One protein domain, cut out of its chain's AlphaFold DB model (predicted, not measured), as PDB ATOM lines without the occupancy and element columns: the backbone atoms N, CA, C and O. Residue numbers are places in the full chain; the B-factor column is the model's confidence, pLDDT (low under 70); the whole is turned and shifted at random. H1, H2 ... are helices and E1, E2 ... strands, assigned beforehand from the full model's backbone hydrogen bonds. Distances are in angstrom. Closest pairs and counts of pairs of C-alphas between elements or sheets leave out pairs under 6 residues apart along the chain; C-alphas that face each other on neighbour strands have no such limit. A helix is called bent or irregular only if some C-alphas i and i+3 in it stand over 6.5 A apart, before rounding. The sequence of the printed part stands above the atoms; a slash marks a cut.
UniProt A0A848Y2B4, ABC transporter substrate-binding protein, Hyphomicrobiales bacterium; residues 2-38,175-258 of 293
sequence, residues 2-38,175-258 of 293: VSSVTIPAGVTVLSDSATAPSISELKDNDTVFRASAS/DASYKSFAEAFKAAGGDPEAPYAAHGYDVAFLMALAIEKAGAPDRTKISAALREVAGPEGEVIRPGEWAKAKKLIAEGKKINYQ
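Overview. This is residues 2 to 38 and 175 to 258 of the 293 residues of the protein "ABC transporter substrate-binding protein" of Hyphomicrobiales bacterium (UniProt A0A848Y2B4). One long helix, H4, runs through the middle, and small parts are set round it: the two-stranded sheet of E1 and E2, with H1 and H2 beyond it; H3 near the first turns of H4; and H5, H6 and the small sheet of E3 and E4 round its later turns. H5 crosses H4 steeply, while H6 runs beside its last turns. The printed part has 121 residues with six named helices and four named strands, in the order H1 E1 H2 E2 H3 H4 H5 E3 H6 E4; both sheets are parallel and the class is mostly helix. It is compact, with a radius of gyration of the C-alphas of 14.8 A and spans of 39 by 36 by 23 A.

Arrangement. H1, residues 2 to 6, touches no helix. E1, residues 13 to 15, H2, residues 21 to 25, and E2, residues 32 to 34, form a strand-helix-strand unit, two parallel neighbour strands with a helix between, with a right-handed crossover. N 33 and O 13 are 2.8 A apart, within hydrogen-bond range. H3, residues 176 to 187, and H4, residues 197 to 214, only just touch, with 3 pairs of C-alphas within 8 A, the closest Phe 181 and Ala 198 at 7.3 A; they stand about perpendicular, at 76 degrees. H4 is the hub, touching three helices, and its Val 203 comes closest to E1, 6.3 A from Leu 14 between C-alphas. H5, residues 219 to 229, touches residues 206 to 214 of H4 at a steep tilt of 67 degrees, only just short of perpendicular, opposite ways; the closest C-alphas are those of Ala 210 and Leu 226, 4.6 A apart. E3, residues 235 to 237, H6, residues 242 to 250, and E4, residues 255 to 257, form a second such unit, also right-handed; N 237 and O 256 are 2.8 A apart. H6 touches H4 at a shallow tilt of 27 degrees, the same way, closest at the C-alphas of Lys 213 and Ile 249, 6.2 A apart. Every O i to N i+4 pair is within hydrogen-bond range in H1, H3, H4 and H6, against 5 of 7 in H5 and 0 of 1 in H2, where 2 of 2 O i to N i+3 pairs are.

Along the chain. H1 begins at C-alpha 2, (16.534, 32.884, -46.045). H3 is 16.7 A long, H4 25.8 A, H5 15.7 A and H6 12.3 A. H5 is irregular, but only just: C-alphas 220 and 223 are 7.0 A apart. E4 ends at C-alpha 257, (29.249, 54.183, -47.005).

Size, cuts and confidence. The two farthest C-alphas, of Lys 27 and Ala 187, are 40.5 A apart. Residues 39 to 174 are not printed, and C-alphas 38 and 175 are 21.3 A apart across the cut. Of the links printed whole, none is long. The mean pLDDT of the printed part is 94.1, and no printed residue is under 70.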
ATOM      1  N   VAL A   2      17.102  31.522 -46.024       84.44
ATOM      2  CA  VAL A   2      16.534  32.884 -46.045       84.44
ATOM      3  C   VAL A   2      14.999  32.878 -46.095       84.44
ATOM      4  O   VAL A   2      14.360  33.395 -45.181       84.44
ATOM      5  N   SER A   3      14.401  32.186 -47.070       86.56
ATOM      6  CA  SER A   3      12.937  32.128 -47.238       86.56
ATOM      7  C   SER A   3      12.200  31.381 -46.126       86.56
ATOM      8  O   SER A   3      11.036  31.660 -45.866       86.56
ATOM      9  N   SER A   4      12.854  30.420 -45.472       87.38
ATOM     10  CA  SER A   4      12.214  29.535 -44.491       87.38
ATOM     11  C   SER A   4      12.423  29.952 -43.036       87.38
ATOM     12  O   SER A   4      11.688  29.484 -42.172       87.38
ATOM     13  N   VAL A   5      13.420  30.794 -42.749       88.62
ATOM     14  CA  VAL A   5      13.802  31.170 -41.377       88.62
ATOM     15  C   VAL A   5      13.935  32.678 -41.244       88.62
ATOM     16  O   VAL A   5      13.233  33.284 -40.441       88.62
ATOM     17  N   THR A   6      14.821  33.283 -42.032       88.94
ATOM     18  CA  THR A   6      15.209  34.682 -41.851       88.94
ATOM     19  C   THR A   6      14.058  35.645 -42.139       88.94
ATOM     20  O   THR A   6      13.715  36.449 -41.271       88.94
ATOM     21  N   ILE A   7      13.436  35.522 -43.317       91.94
ATOM     22  CA  ILE A   7      12.316  36.377 -43.732       91.94
ATOM     23  C   ILE A   7      11.139  36.238 -42.745       91.94
ATOM     24  O   ILE A   7      10.714  37.253 -42.191       91.94
ATOM     25  N   PRO A   8      10.657  35.018 -42.405       91.75
ATOM     26  CA  PRO A   8       9.608  34.857 -41.393       91.75
ATOM     27  C   PRO A   8       9.949  35.438 -40.012       91.75
ATOM     28  O   PRO A   8       9.049  35.841 -39.279       91.75
ATOM     29  N   ALA A   9      11.232  35.476 -39.636       91.81
ATOM     30  CA  ALA A   9      11.689  36.002 -38.350       91.81
ATOM     31  C   ALA A   9      11.917  37.528 -38.336       91.81
ATOM     32  O   ALA A   9      12.280  38.069 -37.279       91.81
ATOM     33  N   GLY A  10      11.744  38.206 -39.480       90.62
ATOM     34  CA  GLY A  10      11.991  39.641 -39.639       90.62
ATOM     35  C   GLY A  10      13.437  40.027 -39.327       90.62
ATOM     36  O   GLY A  10      13.679  41.031 -38.659       90.62
ATOM     37  N   VAL A  11      14.393  39.172 -39.700       93.31
ATOM     38  CA  VAL A  11      15.824  39.404 -39.468       93.31
ATOM     39  C   VAL A  11      16.448  39.929 -40.755       93.31
ATOM     40  O   VAL A  11      16.327  39.299 -41.795       93.31
ATOM     41  N   THR A  12      17.143  41.062 -40.695       95.38
ATOM     42  CA  THR A  12      17.913  41.544 -41.846       95.38
ATOM     43  C   THR A  12      19.125  40.644 -42.088       95.38
ATOM     44  O   THR A  12      19.874  40.343 -41.157       95.38
ATOM     45  N   VAL A  13      19.326  40.237 -43.338       95.62
ATOM     46  CA  VAL A  13      20.510  39.532 -43.830       95.62
ATOM     47  C   VAL A  13      21.177  40.388 -44.887       95.62
ATOM     48  O   VAL A  13      20.531  40.843 -45.821       95.62
ATOM     49  N   LEU A  14      22.487  40.547 -44.746       96.81
ATOM     50  CA  LEU A  14      23.355  41.117 -45.760       96.81
ATOM     51  C   LEU A  14      24.411  40.064 -46.098       96.81
ATOM     52  O   LEU A  14      25.202  39.687 -45.235       96.81
ATOM     53  N   SER A  15      24.372  39.533 -47.320       96.31
ATOM     54  CA  SER A  15      25.323  38.521 -47.782       96.31
ATOM     55  C   SER A  15      26.509  39.156 -48.499       96.31
ATOM     56  O   SER A  15      26.354  40.080 -49.290       96.31
ATOM     57  N   ASP A  16      27.700  38.630 -48.253       95.12
ATOM     58  CA  ASP A  16      28.925  38.995 -48.959       95.12
ATOM     59  C   ASP A  16      29.079  38.247 -50.292       95.12
ATOM     60  O   ASP A  16      29.698  38.765 -51.216       95.12
ATOM     61  N   SER A  17      28.484  37.058 -50.424       93.38
ATOM     62  CA  SER A  17      28.820  36.082 -51.474       93.38
ATOM     63  C   SER A  17      27.625  35.445 -52.196       93.38
ATOM     64  O   SER A  17      27.820  34.698 -53.149       93.38
ATOM     65  N   ALA A  18      26.383  35.703 -51.778       93.62
ATOM     66  CA  ALA A  18      25.212  35.103 -52.410       93.62
ATOM     67  C   ALA A  18      24.833  35.832 -53.716       93.62
ATOM     68  O   ALA A  18      24.166  36.867 -53.701       93.62
ATOM     69  N   THR A  19      25.223  35.264 -54.858       94.38
ATOM     70  CA  THR A  19      25.062  35.899 -56.179       94.38
ATOM     71  C   THR A  19      23.871  35.384 -56.992       94.38
ATOM     72  O   THR A  19      23.474  36.044 -57.953       94.38
ATOM     73  N   ALA A  20      23.226  34.283 -56.581       94.94
ATOM     74  CA  ALA A  20      22.137  33.656 -57.336       94.94
ATOM     75  C   ALA A  20      21.056  34.676 -57.774       94.94
ATOM     76  O   ALA A  20      20.619  35.490 -56.949       94.94
ATOM     77  N   PRO A  21      20.569  34.648 -59.034       94.31
ATOM     78  CA  PRO A  21      19.619  35.656 -59.518       94.31
ATOM     79  C   PRO A  21      18.279  35.632 -58.772       94.31
ATOM     80  O   PRO A  21      17.647  36.669 -58.605       94.31
ATOM     81  N   SER A  22      17.868  34.460 -58.278       94.06
ATOM     82  CA  SER A  22      16.603  34.259 -57.562       94.06
ATOM     83  C   SER A  22      16.504  35.030 -56.243       94.06
ATOM     84  O   SER A  22      15.403  35.196 -55.723       94.06
ATOM     85  N   ILE A  23      17.624  35.526 -55.706       94.69
ATOM     86  CA  ILE A  23      17.638  36.375 -54.508       94.69
ATOM     87  C   ILE A  23      16.868  37.674 -54.764       94.69
ATOM     88  O   ILE A  23      16.057  38.057 -53.926       94.69
ATOM     89  N   SER A  24      17.031  38.279 -55.946       94.56
ATOM     90  CA  SER A  24      16.329  39.509 -56.341       94.56
ATOM     91  C   SER A  24      14.817  39.320 -56.493       94.56
ATOM     92  O   SER A  24      14.073  40.288 -56.585       94.56
ATOM     93  N   GLU A  25      14.349  38.072 -56.577       93.31
ATOM     94  CA  GLU A  25      12.937  37.733 -56.784       93.31
ATOM     95  C   GLU A  25      12.217  37.392 -55.467       93.31
ATOM     96  O   GLU A  25      11.022  37.065 -55.456       93.31
ATOM     97  N   LEU A  26      12.935  37.429 -54.338       93.69
ATOM     98  CA  LEU A  26      12.377  37.091 -53.039       93.69
ATOM     99  C   LEU A  26      11.342  38.131 -52.599       93.69
ATOM    100  O   LEU A  26      11.565  39.334 -52.614       93.69
ATOM    101  N   LYS A  27      10.205  37.641 -52.099       92.94
ATOM    102  CA  LYS A  27       9.260  38.456 -51.326       92.94
ATOM    103  C   LYS A  27       9.728  38.490 -49.881       92.94
ATOM    104  O   LYS A  27       9.264  37.706 -49.052       92.94
ATOM    105  N   ASP A  28      10.695  39.345 -49.616       92.94
ATOM    106  CA  ASP A  28      11.483  39.343 -48.388       92.94
ATOM    107  C   ASP A  28      11.083  40.432 -47.381       92.94
ATOM    108  O   ASP A  28      11.601  40.453 -46.267       92.94
ATOM    109  N   ASN A  29      10.141  41.301 -47.756       92.12
ATOM    110  CA  ASN A  29       9.744  42.467 -46.971       92.12
ATOM    111  C   ASN A  29      10.941  43.378 -46.646       92.12
ATOM    112  O   ASN A  29      11.049  43.874 -45.524       92.12
ATOM    113  N   ASP A  30      11.820  43.572 -47.632       94.81
ATOM    114  CA  ASP A  30      12.995  44.427 -47.532       94.81
ATOM    115  C   ASP A  30      13.930  43.983 -46.397       94.81
ATOM    116  O   ASP A  30      14.213  44.730 -45.463       94.81
ATOM    117  N   THR A  31      14.342  42.715 -46.392       94.62
ATOM    118  CA  THR A  31      15.204  42.164 -45.329       94.62
ATOM    119  C   THR A  31      16.435  41.444 -45.848       94.62
ATOM    120  O   THR A  31      17.291  41.076 -45.044       94.62
ATOM    121  N   VAL A  32      16.563  41.255 -47.154       96.62
ATOM    122  CA  VAL A  32      17.641  40.509 -47.786       96.62
ATOM    123  C   VAL A  32      18.402  41.447 -48.705       96.62
ATOM    124  O   VAL A  32      17.853  42.035 -49.625       96.62
ATOM    125  N   PHE A  33      19.690  41.570 -48.431       97.12
ATOM    126  CA  PHE A  33      20.613  42.429 -49.151       97.12
ATOM    127  C   PHE A  33      21.856  41.627 -49.523       97.12
ATOM    128  O   PHE A  33      22.204  40.643 -48.854       97.12
ATOM    129  N   ARG A  34      22.584  42.075 -50.544       95.50
ATOM    130  CA  ARG A  34      23.900  41.520 -50.880       95.50
ATOM    131  C   ARG A  34      24.896  42.597 -51.282       95.50
ATOM    132  O   ARG A  34      24.561  43.521 -52.010       95.50
ATOM    133  N   ALA A  35      26.129  42.443 -50.813       94.50
ATOM    134  CA  ALA A  35      27.261  43.289 -51.184       94.50
ATOM    135  C   ALA A  35      27.969  42.793 -52.456       94.50
ATOM    136  O   ALA A  35      28.794  43.507 -53.017       94.50
ATOM    137  N   SER A  36      27.678  41.571 -52.911       93.25
ATOM    138  CA  SER A  36      28.145  41.043 -54.196       93.25
ATOM    139  C   SER A  36      27.118  41.269 -55.299       93.25
ATOM    140  O   SER A  36      25.910  41.246 -55.071       93.25
ATOM    141  N   ALA A  37      27.616  41.483 -56.515       92.00
ATOM    142  CA  ALA A  37      26.772  41.643 -57.689       92.00
ATOM    143  C   ALA A  37      26.039  40.346 -58.056       92.00
ATOM    144  O   ALA A  37      26.536  39.240 -57.854       92.00
ATOM    145  N   SER A  38      24.863  40.506 -58.659       95.00
ATOM    146  CA  SER A  38      24.029  39.404 -59.142       95.00
ATOM    147  C   SER A  38      24.670  38.603 -60.278       95.00
ATOM    148  O   SER A  38      25.214  39.170 -61.232       95.00
ATOM    149  N   ASP A 175      40.719  52.352 -56.240       93.81
ATOM    150  CA  ASP A 175      39.824  53.125 -55.387       93.81
ATOM    151  C   ASP A 175      40.419  53.340 -53.986       93.81
ATOM    152  O   ASP A 175      41.077  52.474 -53.397       93.81
ATOM    153  N   ALA A 176      40.185  54.529 -53.428       94.31
ATOM    154  CA  ALA A 176      40.700  54.896 -52.111       94.31
ATOM    155  C   ALA A 176      40.132  54.003 -50.991       94.31
ATOM    156  O   ALA A 176      40.832  53.718 -50.017       94.31
ATOM    157  N   SER A 177      38.886  53.554 -51.135       95.81
ATOM    158  CA  SER A 177      38.197  52.679 -50.185       95.81
ATOM    159  C   SER A 177      38.831  51.292 -50.190       95.81
ATOM    160  O   SER A 177      39.197  50.791 -49.125       95.81
ATOM    161  N   TYR A 178      39.085  50.722 -51.376       96.56
ATOM    162  CA  TYR A 178      39.814  49.457 -51.491       96.56
ATOM    163  C   TYR A 178      41.224  49.564 -50.908       96.56
ATOM    164  O   TYR A 178      41.621  48.709 -50.121       96.56
ATOM    165  N   LYS A 179      41.980  50.621 -51.237       96.38
ATOM    166  CA  LYS A 179      43.346  50.822 -50.714       96.38
ATOM    167  C   LYS A 179      43.370  50.884 -49.187       96.38
ATOM    168  O   LYS A 179      44.199  50.218 -48.569       96.38
ATOM    169  N   SER A 180      42.435  51.625 -48.587       95.56
ATOM    170  CA  SER A 180      42.313  51.726 -47.129       95.56
ATOM    171  C   SER A 180      41.972  50.382 -46.479       95.56
ATOM    172  O   SER A 180      42.609  49.991 -45.498       95.56
ATOM    173  N   PHE A 181      41.025  49.637 -47.055       97.56
ATOM    174  CA  PHE A 181      40.722  48.272 -46.626       97.56
ATOM    175  C   PHE A 181      41.941  47.355 -46.752       97.56
ATOM    176  O   PHE A 181      42.293  46.677 -45.791       97.56
ATOM    177  N   ALA A 182      42.595  47.339 -47.913       97.44
ATOM    178  CA  ALA A 182      43.675  46.413 -48.209       97.44
ATOM    179  C   ALA A 182      44.866  46.614 -47.265       97.44
ATOM    180  O   ALA A 182      45.460  45.635 -46.815       97.44
ATOM    181  N   GLU A 183      45.196  47.865 -46.932       96.25
ATOM    182  CA  GLU A 183      46.208  48.191 -45.927       96.25
ATOM    183  C   GLU A 183      45.814  47.659 -44.540       96.25
ATOM    184  O   GLU A 183      46.577  46.909 -43.923       96.25
ATOM    185  N   ALA A 184      44.605  47.987 -44.072       94.75
ATOM    186  CA  ALA A 184      44.128  47.581 -42.752       94.75
ATOM    187  C   ALA A 184      43.997  46.053 -42.616       94.75
ATOM    188  O   ALA A 184      44.369  45.480 -41.590       94.75
ATOM    189  N   PHE A 185      43.505  45.380 -43.655       97.06
ATOM    190  CA  PHE A 185      43.303  43.935 -43.660       97.06
ATOM    191  C   PHE A 185      44.635  43.181 -43.697       97.06
ATOM    192  O   PHE A 185      44.817  42.241 -42.923       97.06
ATOM    193  N   LYS A 186      45.614  43.654 -44.488       96.88
ATOM    194  CA  LYS A 186      46.993  43.130 -44.463       96.88
ATOM    195  C   LYS A 186      47.640  43.299 -43.092       96.88
ATOM    196  O   LYS A 186      48.258  42.361 -42.593       96.88
ATOM    197  N   ALA A 187      47.477  44.461 -42.457       96.38
ATOM    198  CA  ALA A 187      47.999  44.704 -41.111       96.38
ATOM    199  C   ALA A 187      47.380  43.765 -40.057       96.38
ATOM    200  O   ALA A 187      48.044  43.412 -39.083       96.38
ATOM    201  N   ALA A 188      46.142  43.312 -40.275       95.69
ATOM    202  CA  ALA A 188      45.474  42.302 -39.456       95.69
ATOM    203  C   ALA A 188      45.860  40.847 -39.809       95.69
ATOM    204  O   ALA A 188      45.334  39.914 -39.204       95.69
ATOM    205  N   GLY A 189      46.771  40.635 -40.767       95.56
ATOM    206  CA  GLY A 189      47.205  39.311 -41.229       95.56
ATOM    207  C   GLY A 189      46.284  38.666 -42.271       95.56
ATOM    208  O   GLY A 189      46.445  37.484 -42.570       95.56
ATOM    209  N   GLY A 190      45.320  39.419 -42.805       95.19
ATOM    210  CA  GLY A 190      44.426  38.978 -43.868       95.19
ATOM    211  C   GLY A 190      45.024  39.142 -45.267       95.19
ATOM    212  O   GLY A 190      45.920  39.956 -45.499       95.19
ATOM    213  N   ASP A 191      44.489  38.377 -46.217       93.00
ATOM    214  CA  ASP A 191      44.780  38.504 -47.646       93.00
ATOM    215  C   ASP A 191      43.644  39.290 -48.328       93.00
ATOM    216  O   ASP A 191      42.549  38.748 -48.480       93.00
ATOM    217  N   PRO A 192      43.843  40.564 -48.720       92.50
ATOM    218  CA  PRO A 192      42.777  41.361 -49.327       92.50
ATOM    219  C   PRO A 192      42.419  40.914 -50.745       92.50
ATOM    220  O   PRO A 192      41.394  41.343 -51.269       92.50
ATOM    221  N   GLU A 193      43.237  40.060 -51.365       87.25
ATOM    222  CA  GLU A 193      42.950  39.475 -52.673       87.25
ATOM    223  C   GLU A 193      42.143  38.176 -52.561       87.25
ATOM    224  O   GLU A 193      41.672  37.660 -53.582       87.25
ATOM    225  N   ALA A 194      41.948  37.660 -51.339       88.00
ATOM    226  CA  ALA A 194      41.147  36.470 -51.116       88.00
ATOM    227  C   ALA A 194      39.703  36.673 -51.617       88.00
ATOM    228  O   ALA A 194      39.156  37.780 -51.512       88.00
ATOM    229  N   PRO A 195      39.067  35.614 -52.154       84.81
ATOM    230  CA  PRO A 195      37.701  35.691 -52.659       84.81
ATOM    231  C   PRO A 195      36.765  36.285 -51.603       84.81
ATOM    232  O   PRO A 195      36.794  35.872 -50.446       84.81
ATOM    233  N   TYR A 196      35.969  37.277 -52.005       91.94
ATOM    234  CA  TYR A 196      35.006  37.980 -51.150       91.94
ATOM    235  C   TYR A 196      35.574  38.692 -49.905       91.94
ATOM    236  O   TYR A 196      34.792  39.232 -49.131       91.94
ATOM    237  N   ALA A 197      36.896  38.819 -49.722       94.62
ATOM    238  CA  ALA A 197      37.464  39.484 -48.538       94.62
ATOM    239  C   ALA A 197      36.986  40.939 -48.375       94.62
ATOM    240  O   ALA A 197      36.537  41.333 -47.298       94.62
ATOM    241  N   ALA A 198      37.022  41.720 -49.460       95.94
ATOM    242  CA  ALA A 198      36.504  43.089 -49.474       95.94
ATOM    243  C   ALA A 198      34.986  43.139 -49.220       95.94
ATOM    244  O   ALA A 198      34.509  44.000 -48.488       95.94
ATOM    245  N   HIS A 199      34.234  42.178 -49.760       96.38
ATOM    246  CA  HIS A 199      32.782  42.100 -49.597       96.38
ATOM    247  C   HIS A 199      32.415  41.775 -48.147       96.38
ATOM    248  O   HIS A 199      31.571  42.439 -47.557       96.38
ATOM    249  N   GLY A 200      33.094  40.804 -47.532       96.81
ATOM    250  CA  GLY A 200      32.906  40.454 -46.125       96.81
ATOM    251  C   GLY A 200      33.250  41.608 -45.180       96.81
ATOM    252  O   GLY A 200      32.545  41.823 -44.192       96.81
ATOM    253  N   TYR A 201      34.287  42.392 -45.502       97.19
ATOM    254  CA  TYR A 201      34.592  43.624 -44.771       97.19
ATOM    255  C   TYR A 201      33.441  44.632 -44.865       97.19
ATOM    256  O   TYR A 201      32.986  45.134 -43.835       97.19
ATOM    257  N   ASP A 202      32.942  44.885 -46.077       97.38
ATOM    258  CA  ASP A 202      31.843  45.822 -46.314       97.38
ATOM    259  C   ASP A 202      30.569  45.389 -45.590       97.38
ATOM    260  O   ASP A 202      29.951  46.207 -44.912       97.38
ATOM    261  N   VAL A 203      30.221  44.099 -45.639       97.56
ATOM    262  CA  VAL A 203      29.081  43.539 -44.899       97.56
ATOM    263  C   VAL A 203      29.217  43.790 -43.398       97.56
ATOM    264  O   VAL A 203      28.269  44.256 -42.761       97.56
ATOM    265  N   ALA A 204      30.389  43.517 -42.820       97.31
ATOM    266  CA  ALA A 204      30.620  43.736 -41.396       97.31
ATOM    267  C   ALA A 204      30.512  45.224 -41.022       97.31
ATOM    268  O   ALA A 204      29.882  45.569 -40.017       97.31
ATOM    269  N   PHE A 205      31.095  46.107 -41.836       97.69
ATOM    270  CA  PHE A 205      31.088  47.547 -41.592       97.69
ATOM    271  C   PHE A 205      29.682  48.144 -41.747       97.69
ATOM    272  O   PHE A 205      29.226  48.874 -40.868       97.69
ATOM    273  N   LEU A 206      28.958  47.781 -42.809       97.25
ATOM    274  CA  LEU A 206      27.580  48.204 -43.064       97.25
ATOM    275  C   LEU A 206      26.623  47.752 -41.967       97.25
ATOM    276  O   LEU A 206      25.844  48.561 -41.466       97.25
ATOM    277  N   MET A 207      26.703  46.489 -41.540       97.00
ATOM    278  CA  MET A 207      25.862  46.001 -40.446       97.00
ATOM    279  C   MET A 207      26.169  46.724 -39.133       97.00
ATOM    280  O   MET A 207      25.244  47.064 -38.394       97.00
ATOM    281  N   ALA A 208      27.441  47.028 -38.851       96.81
ATOM    282  CA  ALA A 208      27.809  47.832 -37.688       96.81
ATOM    283  C   ALA A 208      27.240  49.260 -37.774       96.81
ATOM    284  O   ALA A 208      26.686  49.755 -36.790       96.81
ATOM    285  N   LEU A 209      27.320  49.905 -38.943       97.25
ATOM    286  CA  LEU A 209      26.732  51.226 -39.179       97.25
ATOM    287  C   LEU A 209      25.208  51.213 -39.023       97.25
ATOM    288  O   LEU A 209      24.661  52.104 -38.378       97.25
ATOM    289  N   ALA A 210      24.528  50.199 -39.561       96.88
ATOM    290  CA  ALA A 210      23.081  50.045 -39.442       96.88
ATOM    291  C   ALA A 210      22.651  49.883 -37.975       96.88
ATOM    292  O   ALA A 210      21.689  50.513 -37.536       96.88
ATOM    293  N   ILE A 211      23.396  49.097 -37.187       96.00
ATOM    294  CA  ILE A 211      23.154  48.933 -35.745       96.00
ATOM    295  C   ILE A 211      23.385  50.251 -34.993       96.00
ATOM    296  O   ILE A 211      22.546  50.643 -34.178       96.00
ATOM    297  N   GLU A 212      24.489  50.954 -35.272       96.62
ATOM    298  CA  GLU A 212      24.782  52.263 -34.669       96.62
ATOM    299  C   GLU A 212      23.672  53.274 -34.985       96.62
ATOM    300  O   GLU A 212      23.177  53.960 -34.092       96.62
ATOM    301  N   LYS A 213      23.236  53.321 -36.246       96.19
ATOM    302  CA  LYS A 213      22.178  54.206 -36.734       96.19
ATOM    303  C   LYS A 213      20.809  53.875 -36.139       96.19
ATOM    304  O   LYS A 213      20.057  54.793 -35.815       96.19
ATOM    305  N   ALA A 214      20.483  52.594 -35.965       95.44
ATOM    306  CA  ALA A 214      19.234  52.167 -35.340       95.44
ATOM    307  C   ALA A 214      19.155  52.557 -33.852       95.44
ATOM    308  O   ALA A 214      18.054  52.708 -33.312       95.44
ATOM    309  N   GLY A 215      20.309  52.706 -33.183       91.50
ATOM    310  CA  GLY A 215      20.429  53.175 -31.798       91.50
ATOM    311  C   GLY A 215      19.836  52.236 -30.739       91.50
ATOM    312  O   GLY A 215      19.811  52.577 -29.558       91.50
ATOM    313  N   ALA A 216      19.338  51.063 -31.141       84.19
ATOM    314  CA  ALA A 216      18.726  50.065 -30.274       84.19
ATOM    315  C   ALA A 216      18.839  48.663 -30.900       84.19
ATOM    316  O   ALA A 216      18.844  48.546 -32.127       84.19
ATOM    317  N   PRO A 217      18.861  47.587 -30.088       80.06
ATOM    318  CA  PRO A 217      18.842  46.201 -30.566       80.06
ATOM    319  C   PRO A 217      17.435  45.792 -31.046       80.06
ATOM    320  O   PRO A 217      16.822  44.859 -30.529       80.06
ATOM    321  N   ASP A 218      16.906  46.522 -32.023       87.88
ATOM    322  CA  ASP A 218      15.587  46.322 -32.613       87.88
ATOM    323  C   ASP A 218      15.742  45.893 -34.072       87.88
ATOM    324  O   ASP A 218      16.033  46.704 -34.954       87.88
ATOM    325  N   ARG A 219      15.525  44.598 -34.327       89.00
ATOM    326  CA  ARG A 219      15.660  44.008 -35.667       89.00
ATOM    327  C   ARG A 219      14.778  44.688 -36.715       89.00
ATOM    328  O   ARG A 219      15.154  44.714 -37.878       89.00
ATOM    329  N   THR A 220      13.647  45.273 -36.306       89.81
ATOM    330  CA  THR A 220      12.704  45.918 -37.231       89.81
ATOM    331  C   THR A 220      13.254  47.213 -37.829       89.81
ATOM    332  O   THR A 220      12.753  47.678 -38.846       89.81
ATOM    333  N   LYS A 221      14.310  47.778 -37.228       95.31
ATOM    334  CA  LYS A 221      14.949  49.023 -37.674       95.31
ATOM    335  C   LYS A 221      16.192  48.804 -38.525       95.31
ATOM    336  O   LYS A 221      16.634  49.741 -39.182       95.31
ATOM    337  N   ILE A 222      16.767  47.601 -38.502       96.06
ATOM    338  CA  ILE A 222      18.075  47.341 -39.113       96.06
ATOM    339  C   ILE A 222      18.022  47.488 -40.631       96.06
ATOM    340  O   ILE A 222      18.913  48.119 -41.182       96.06
ATOM    341  N   SER A 223      16.976  46.991 -41.293       95.62
ATOM    342  CA  SER A 223      16.835  47.139 -42.748       95.62
ATOM    343  C   SER A 223      16.789  48.609 -43.190       95.62
ATOM    344  O   SER A 223      17.613  49.050 -43.990       95.62
ATOM    345  N   ALA A 224      15.891  49.405 -42.598       95.50
ATOM    346  CA  ALA A 224      15.784  50.826 -42.919       95.50
ATOM    347  C   ALA A 224      17.096  51.574 -42.626       95.50
ATOM    348  O   ALA A 224      17.563  52.362 -43.446       95.50
ATOM    349  N   ALA A 225      17.733  51.281 -41.487       96.31
ATOM    350  CA  ALA A 225      19.025  51.858 -41.140       96.31
ATOM    351  C   ALA A 225      20.130  51.451 -42.127       96.31
ATOM    352  O   ALA A 225      20.956  52.292 -42.472       96.31
ATOM    353  N   LEU A 226      20.134  50.202 -42.601       96.38
ATOM    354  CA  LEU A 226      21.082  49.702 -43.595       96.38
ATOM    355  C   LEU A 226      20.956  50.477 -44.914       96.38
ATOM    356  O   LEU A 226      21.963  50.958 -45.428       96.38
ATOM    357  N   ARG A 227      19.728  50.684 -45.404       95.44
ATOM    358  CA  ARG A 227      19.478  51.529 -46.584       95.44
ATOM    359  C   ARG A 227      19.929  52.972 -46.373       95.44
ATOM    360  O   ARG A 227      20.503  53.567 -47.276       95.44
ATOM    361  N   GLU A 228      19.702  53.542 -45.190       94.94
ATOM    362  CA  GLU A 228      20.105  54.922 -44.896       94.94
ATOM    363  C   GLU A 228      21.624  55.118 -44.846       94.94
ATOM    364  O   GLU A 228      22.100  56.162 -45.281       94.94
ATOM    365  N   VAL A 229      22.386  54.164 -44.298       95.88
ATOM    366  CA  VAL A 229      23.852  54.299 -44.185       95.88
ATOM    367  C   VAL A 229      24.587  53.959 -45.480       95.88
ATOM    368  O   VAL A 229      25.724  54.390 -45.664       95.88
ATOM    369  N   ALA A 230      23.941  53.197 -46.360       92.50
ATOM    370  CA  ALA A 230      24.434  52.852 -47.686       92.50
ATOM    371  C   ALA A 230      23.850  53.753 -48.791       92.50
ATOM    372  O   ALA A 230      24.120  53.538 -49.963       92.50
ATOM    373  N   GLY A 231      23.007  54.727 -48.436       84.00
ATOM    374  CA  GLY A 231      22.297  55.548 -49.408       84.00
ATOM    375  C   GLY A 231      23.216  56.545 -50.125       84.00
ATOM    376  O   GLY A 231      24.159  57.059 -49.520       84.00
ATOM    377  N   PRO A 232      22.899  56.922 -51.379       83.69
ATOM    378  CA  PRO A 232      23.741  57.819 -52.174       83.69
ATOM    379  C   PRO A 232      23.830  59.235 -51.580       83.69
ATOM    380  O   PRO A 232      24.779  59.979 -51.835       83.69
ATOM    381  N   GLU A 233      22.842  59.619 -50.771       83.38
ATOM    382  CA  GLU A 233      22.745  60.923 -50.133       83.38
ATOM    383  C   GLU A 233      23.496  60.944 -48.797       83.38
ATOM    384  O   GLU A 233      23.015  60.410 -47.803       83.38
ATOM    385  N   GLY A 234      24.631  61.636 -48.714       88.56
ATOM    386  CA  GLY A 234      25.300  61.832 -47.430       88.56
ATOM    387  C   GLY A 234      26.771  62.180 -47.546       88.56
ATOM    388  O   GLY A 234      27.343  62.245 -48.632       88.56
ATOM    389  N   GLU A 235      27.394  62.416 -46.396       95.19
ATOM    390  CA  GLU A 235      28.846  62.534 -46.335       95.19
ATOM    391  C   GLU A 235      29.483  61.147 -46.488       95.19
ATOM    392  O   GLU A 235      29.088  60.196 -45.809       95.19
ATOM    393  N   VAL A 236      30.468  61.038 -47.383       95.12
ATOM    394  CA  VAL A 236      31.128  59.763 -47.685       95.12
ATOM    395  C   VAL A 236      31.893  59.245 -46.466       95.12
ATOM    396  O   VAL A 236      32.708  59.968 -45.879       95.12
ATOM    397  N   ILE A 237      31.647  57.979 -46.139       96.69
ATOM    398  CA  ILE A 237      32.366  57.171 -45.157       96.69
ATOM    399  C   ILE A 237      33.077  56.042 -45.896       96.69
ATOM    400  O   ILE A 237      32.453  55.306 -46.654       96.69
ATOM    401  N   ARG A 238      34.377  55.897 -45.652       95.94
ATOM    402  CA  ARG A 238      35.219  54.833 -46.215       95.94
ATOM    403  C   ARG A 238      35.603  53.789 -45.160       95.94
ATOM    404  O   ARG A 238      35.447  54.050 -43.960       95.94
ATOM    405  N   PRO A 239      36.141  52.623 -45.568       96.62
ATOM    406  CA  PRO A 239      36.821  51.699 -44.666       96.62
ATOM    407  C   PRO A 239      37.731  52.424 -43.666       96.62
ATOM    408  O   PRO A 239      38.438  53.367 -44.007       96.62
ATOM    409  N   GLY A 240      37.657  52.021 -42.397       95.00
ATOM    410  CA  GLY A 240      38.411  52.644 -41.303       95.00
ATOM    411  C   GLY A 240      37.831  53.950 -40.728       95.00
ATOM    412  O   GLY A 240      38.212  54.334 -39.622       95.00
ATOM    413  N   GLU A 241      36.857  54.608 -41.368       96.69
ATOM    414  CA  GLU A 241      36.304  55.897 -40.903       96.69
ATOM    415  C   GLU A 241      35.189  55.765 -39.836       96.69
ATOM    416  O   GLU A 241      34.296  56.609 -39.728       96.69
ATOM    417  N   TRP A 242      35.240  54.733 -38.987       97.31
ATOM    418  CA  TRP A 242      34.196  54.434 -37.991       97.31
ATOM    419  C   TRP A 242      33.900  55.605 -37.037       97.31
ATOM    420  O   TRP A 242      32.743  55.948 -36.791       97.31
ATOM    421  N   ALA A 243      34.939  56.270 -36.522       98.00
ATOM    422  CA  ALA A 243      34.772  57.395 -35.598       98.00
ATOM    423  C   ALA A 243      34.061  58.594 -36.250       98.00
ATOM    424  O   ALA A 243      33.238  59.256 -35.612       98.00
ATOM    425  N   LYS A 244      34.348  58.852 -37.533       97.94
ATOM    426  CA  LYS A 244      33.678  59.885 -38.331       97.94
ATOM    427  C   LYS A 244      32.209  59.524 -38.539       97.94
ATOM    428  O   LYS A 244      31.346  60.360 -38.282       97.94
ATOM    429  N   ALA A 245      31.928  58.276 -38.914       97.69
ATOM    430  CA  ALA A 245      30.567  57.794 -39.121       97.69
ATOM    431  C   ALA A 245      29.708  57.933 -37.855       97.69
ATOM    432  O   ALA A 245      28.650  58.556 -37.900       97.69
ATOM    433  N   LYS A 246      30.208  57.464 -36.701       97.88
ATOM    434  CA  LYS A 246      29.530  57.618 -35.403       97.88
ATOM    435  C   LYS A 246      29.203  59.071 -35.076       97.88
ATOM    436  O   LYS A 246      28.093  59.372 -34.644       97.88
ATOM    437  N   LYS A 247      30.164  59.977 -35.282       98.31
ATOM    438  CA  LYS A 247      29.964  61.410 -35.036       98.31
ATOM    439  C   LYS A 247      28.828  61.966 -35.900       98.31
ATOM    440  O   LYS A 247      27.945  62.635 -35.377       98.31
ATOM    441  N   LEU A 248      28.834  61.672 -37.199       97.88
ATOM    442  CA  LEU A 248      27.813  62.166 -38.126       97.88
ATOM    443  C   LEU A 248      26.427  61.577 -37.831       97.88
ATOM    444  O   LEU A 248      25.445  62.319 -37.842       97.88
ATOM    445  N   ILE A 249      26.353  60.286 -37.491       96.69
ATOM    446  CA  ILE A 249      25.110  59.629 -37.060       96.69
ATOM    447  C   ILE A 249      24.557  60.303 -35.797       96.69
ATOM    448  O   ILE A 249      23.373  60.634 -35.754       96.69
ATOM    449  N   ALA A 250      25.404  60.570 -34.797       96.88
ATOM    450  CA  ALA A 250      25.000  61.249 -33.563       96.88
ATOM    451  C   ALA A 250      24.529  62.697 -33.800       96.88
ATOM    452  O   ALA A 250      23.647  63.185 -33.097       96.88
ATOM    453  N   GLU A 251      25.085  63.377 -34.808       97.44
ATOM    454  CA  GLU A 251      24.649  64.705 -35.261       97.44
ATOM    455  C   GLU A 251      23.361  64.665 -36.112       97.44
ATOM    456  O   GLU A 251      22.867  65.717 -36.521       97.44
ATOM    457  N   GLY A 252      22.814  63.478 -36.404       95.00
ATOM    458  CA  GLY A 252      21.627  63.304 -37.245       95.00
ATOM    459  C   GLY A 252      21.877  63.544 -38.738       95.00
ATOM    460  O   GLY A 252      20.926  63.724 -39.499       95.00
ATOM    461  N   LYS A 253      23.142  63.563 -39.174       96.38
ATOM    462  CA  LYS A 253      23.509  63.749 -40.583       96.38
ATOM    463  C   LYS A 253      23.379  62.441 -41.359       96.38
ATOM    464  O   LYS A 253      23.575  61.353 -40.817       96.38
ATOM    465  N   LYS A 254      23.070  62.562 -42.651       95.75
ATOM    466  CA  LYS A 254      23.112  61.435 -43.587       95.75
ATOM    467  C   LYS A 254      24.562  61.081 -43.915       95.75
ATOM    468  O   LYS A 254      25.398  61.977 -44.067       95.75
ATOM    469  N   ILE A 255      24.834  59.791 -44.043       96.62
ATOM    470  CA  ILE A 255      26.135  59.258 -44.442       96.62
ATOM    471  C   ILE A 255      25.951  58.340 -45.644       96.62
ATOM    472  O   ILE A 255      24.878  57.775 -45.812       96.62
ATOM    473  N   ASN A 256      27.006  58.199 -46.437       94.69
ATOM    474  CA  ASN A 256      27.065  57.271 -47.557       94.69
ATOM    475  C   ASN A 256      28.314  56.400 -47.385       94.69
ATOM    476  O   ASN A 256      29.437  56.900 -47.511       94.69
ATOM    477  N   TYR A 257      28.138  55.123 -47.057       96.19
ATOM    478  CA  TYR A 257      29.249  54.183 -47.005       96.19
ATOM    479  C   TYR A 257      29.671  53.725 -48.406       96.19
ATOM    480  O   TYR A 257      28.974  52.958 -49.068       96.19
ATOM    481  N   GLN A 258      30.873  54.136 -48.812       93.44
ATOM    482  CA  GLN A 258      31.536  53.640 -50.015       93.44
ATOM    483  C   GLN A 258      32.556  52.584 -49.603       93.44
ATOM    484  O   GLN A 258      33.539  52.887 -48.923       93.44
TER     485      GLN A 258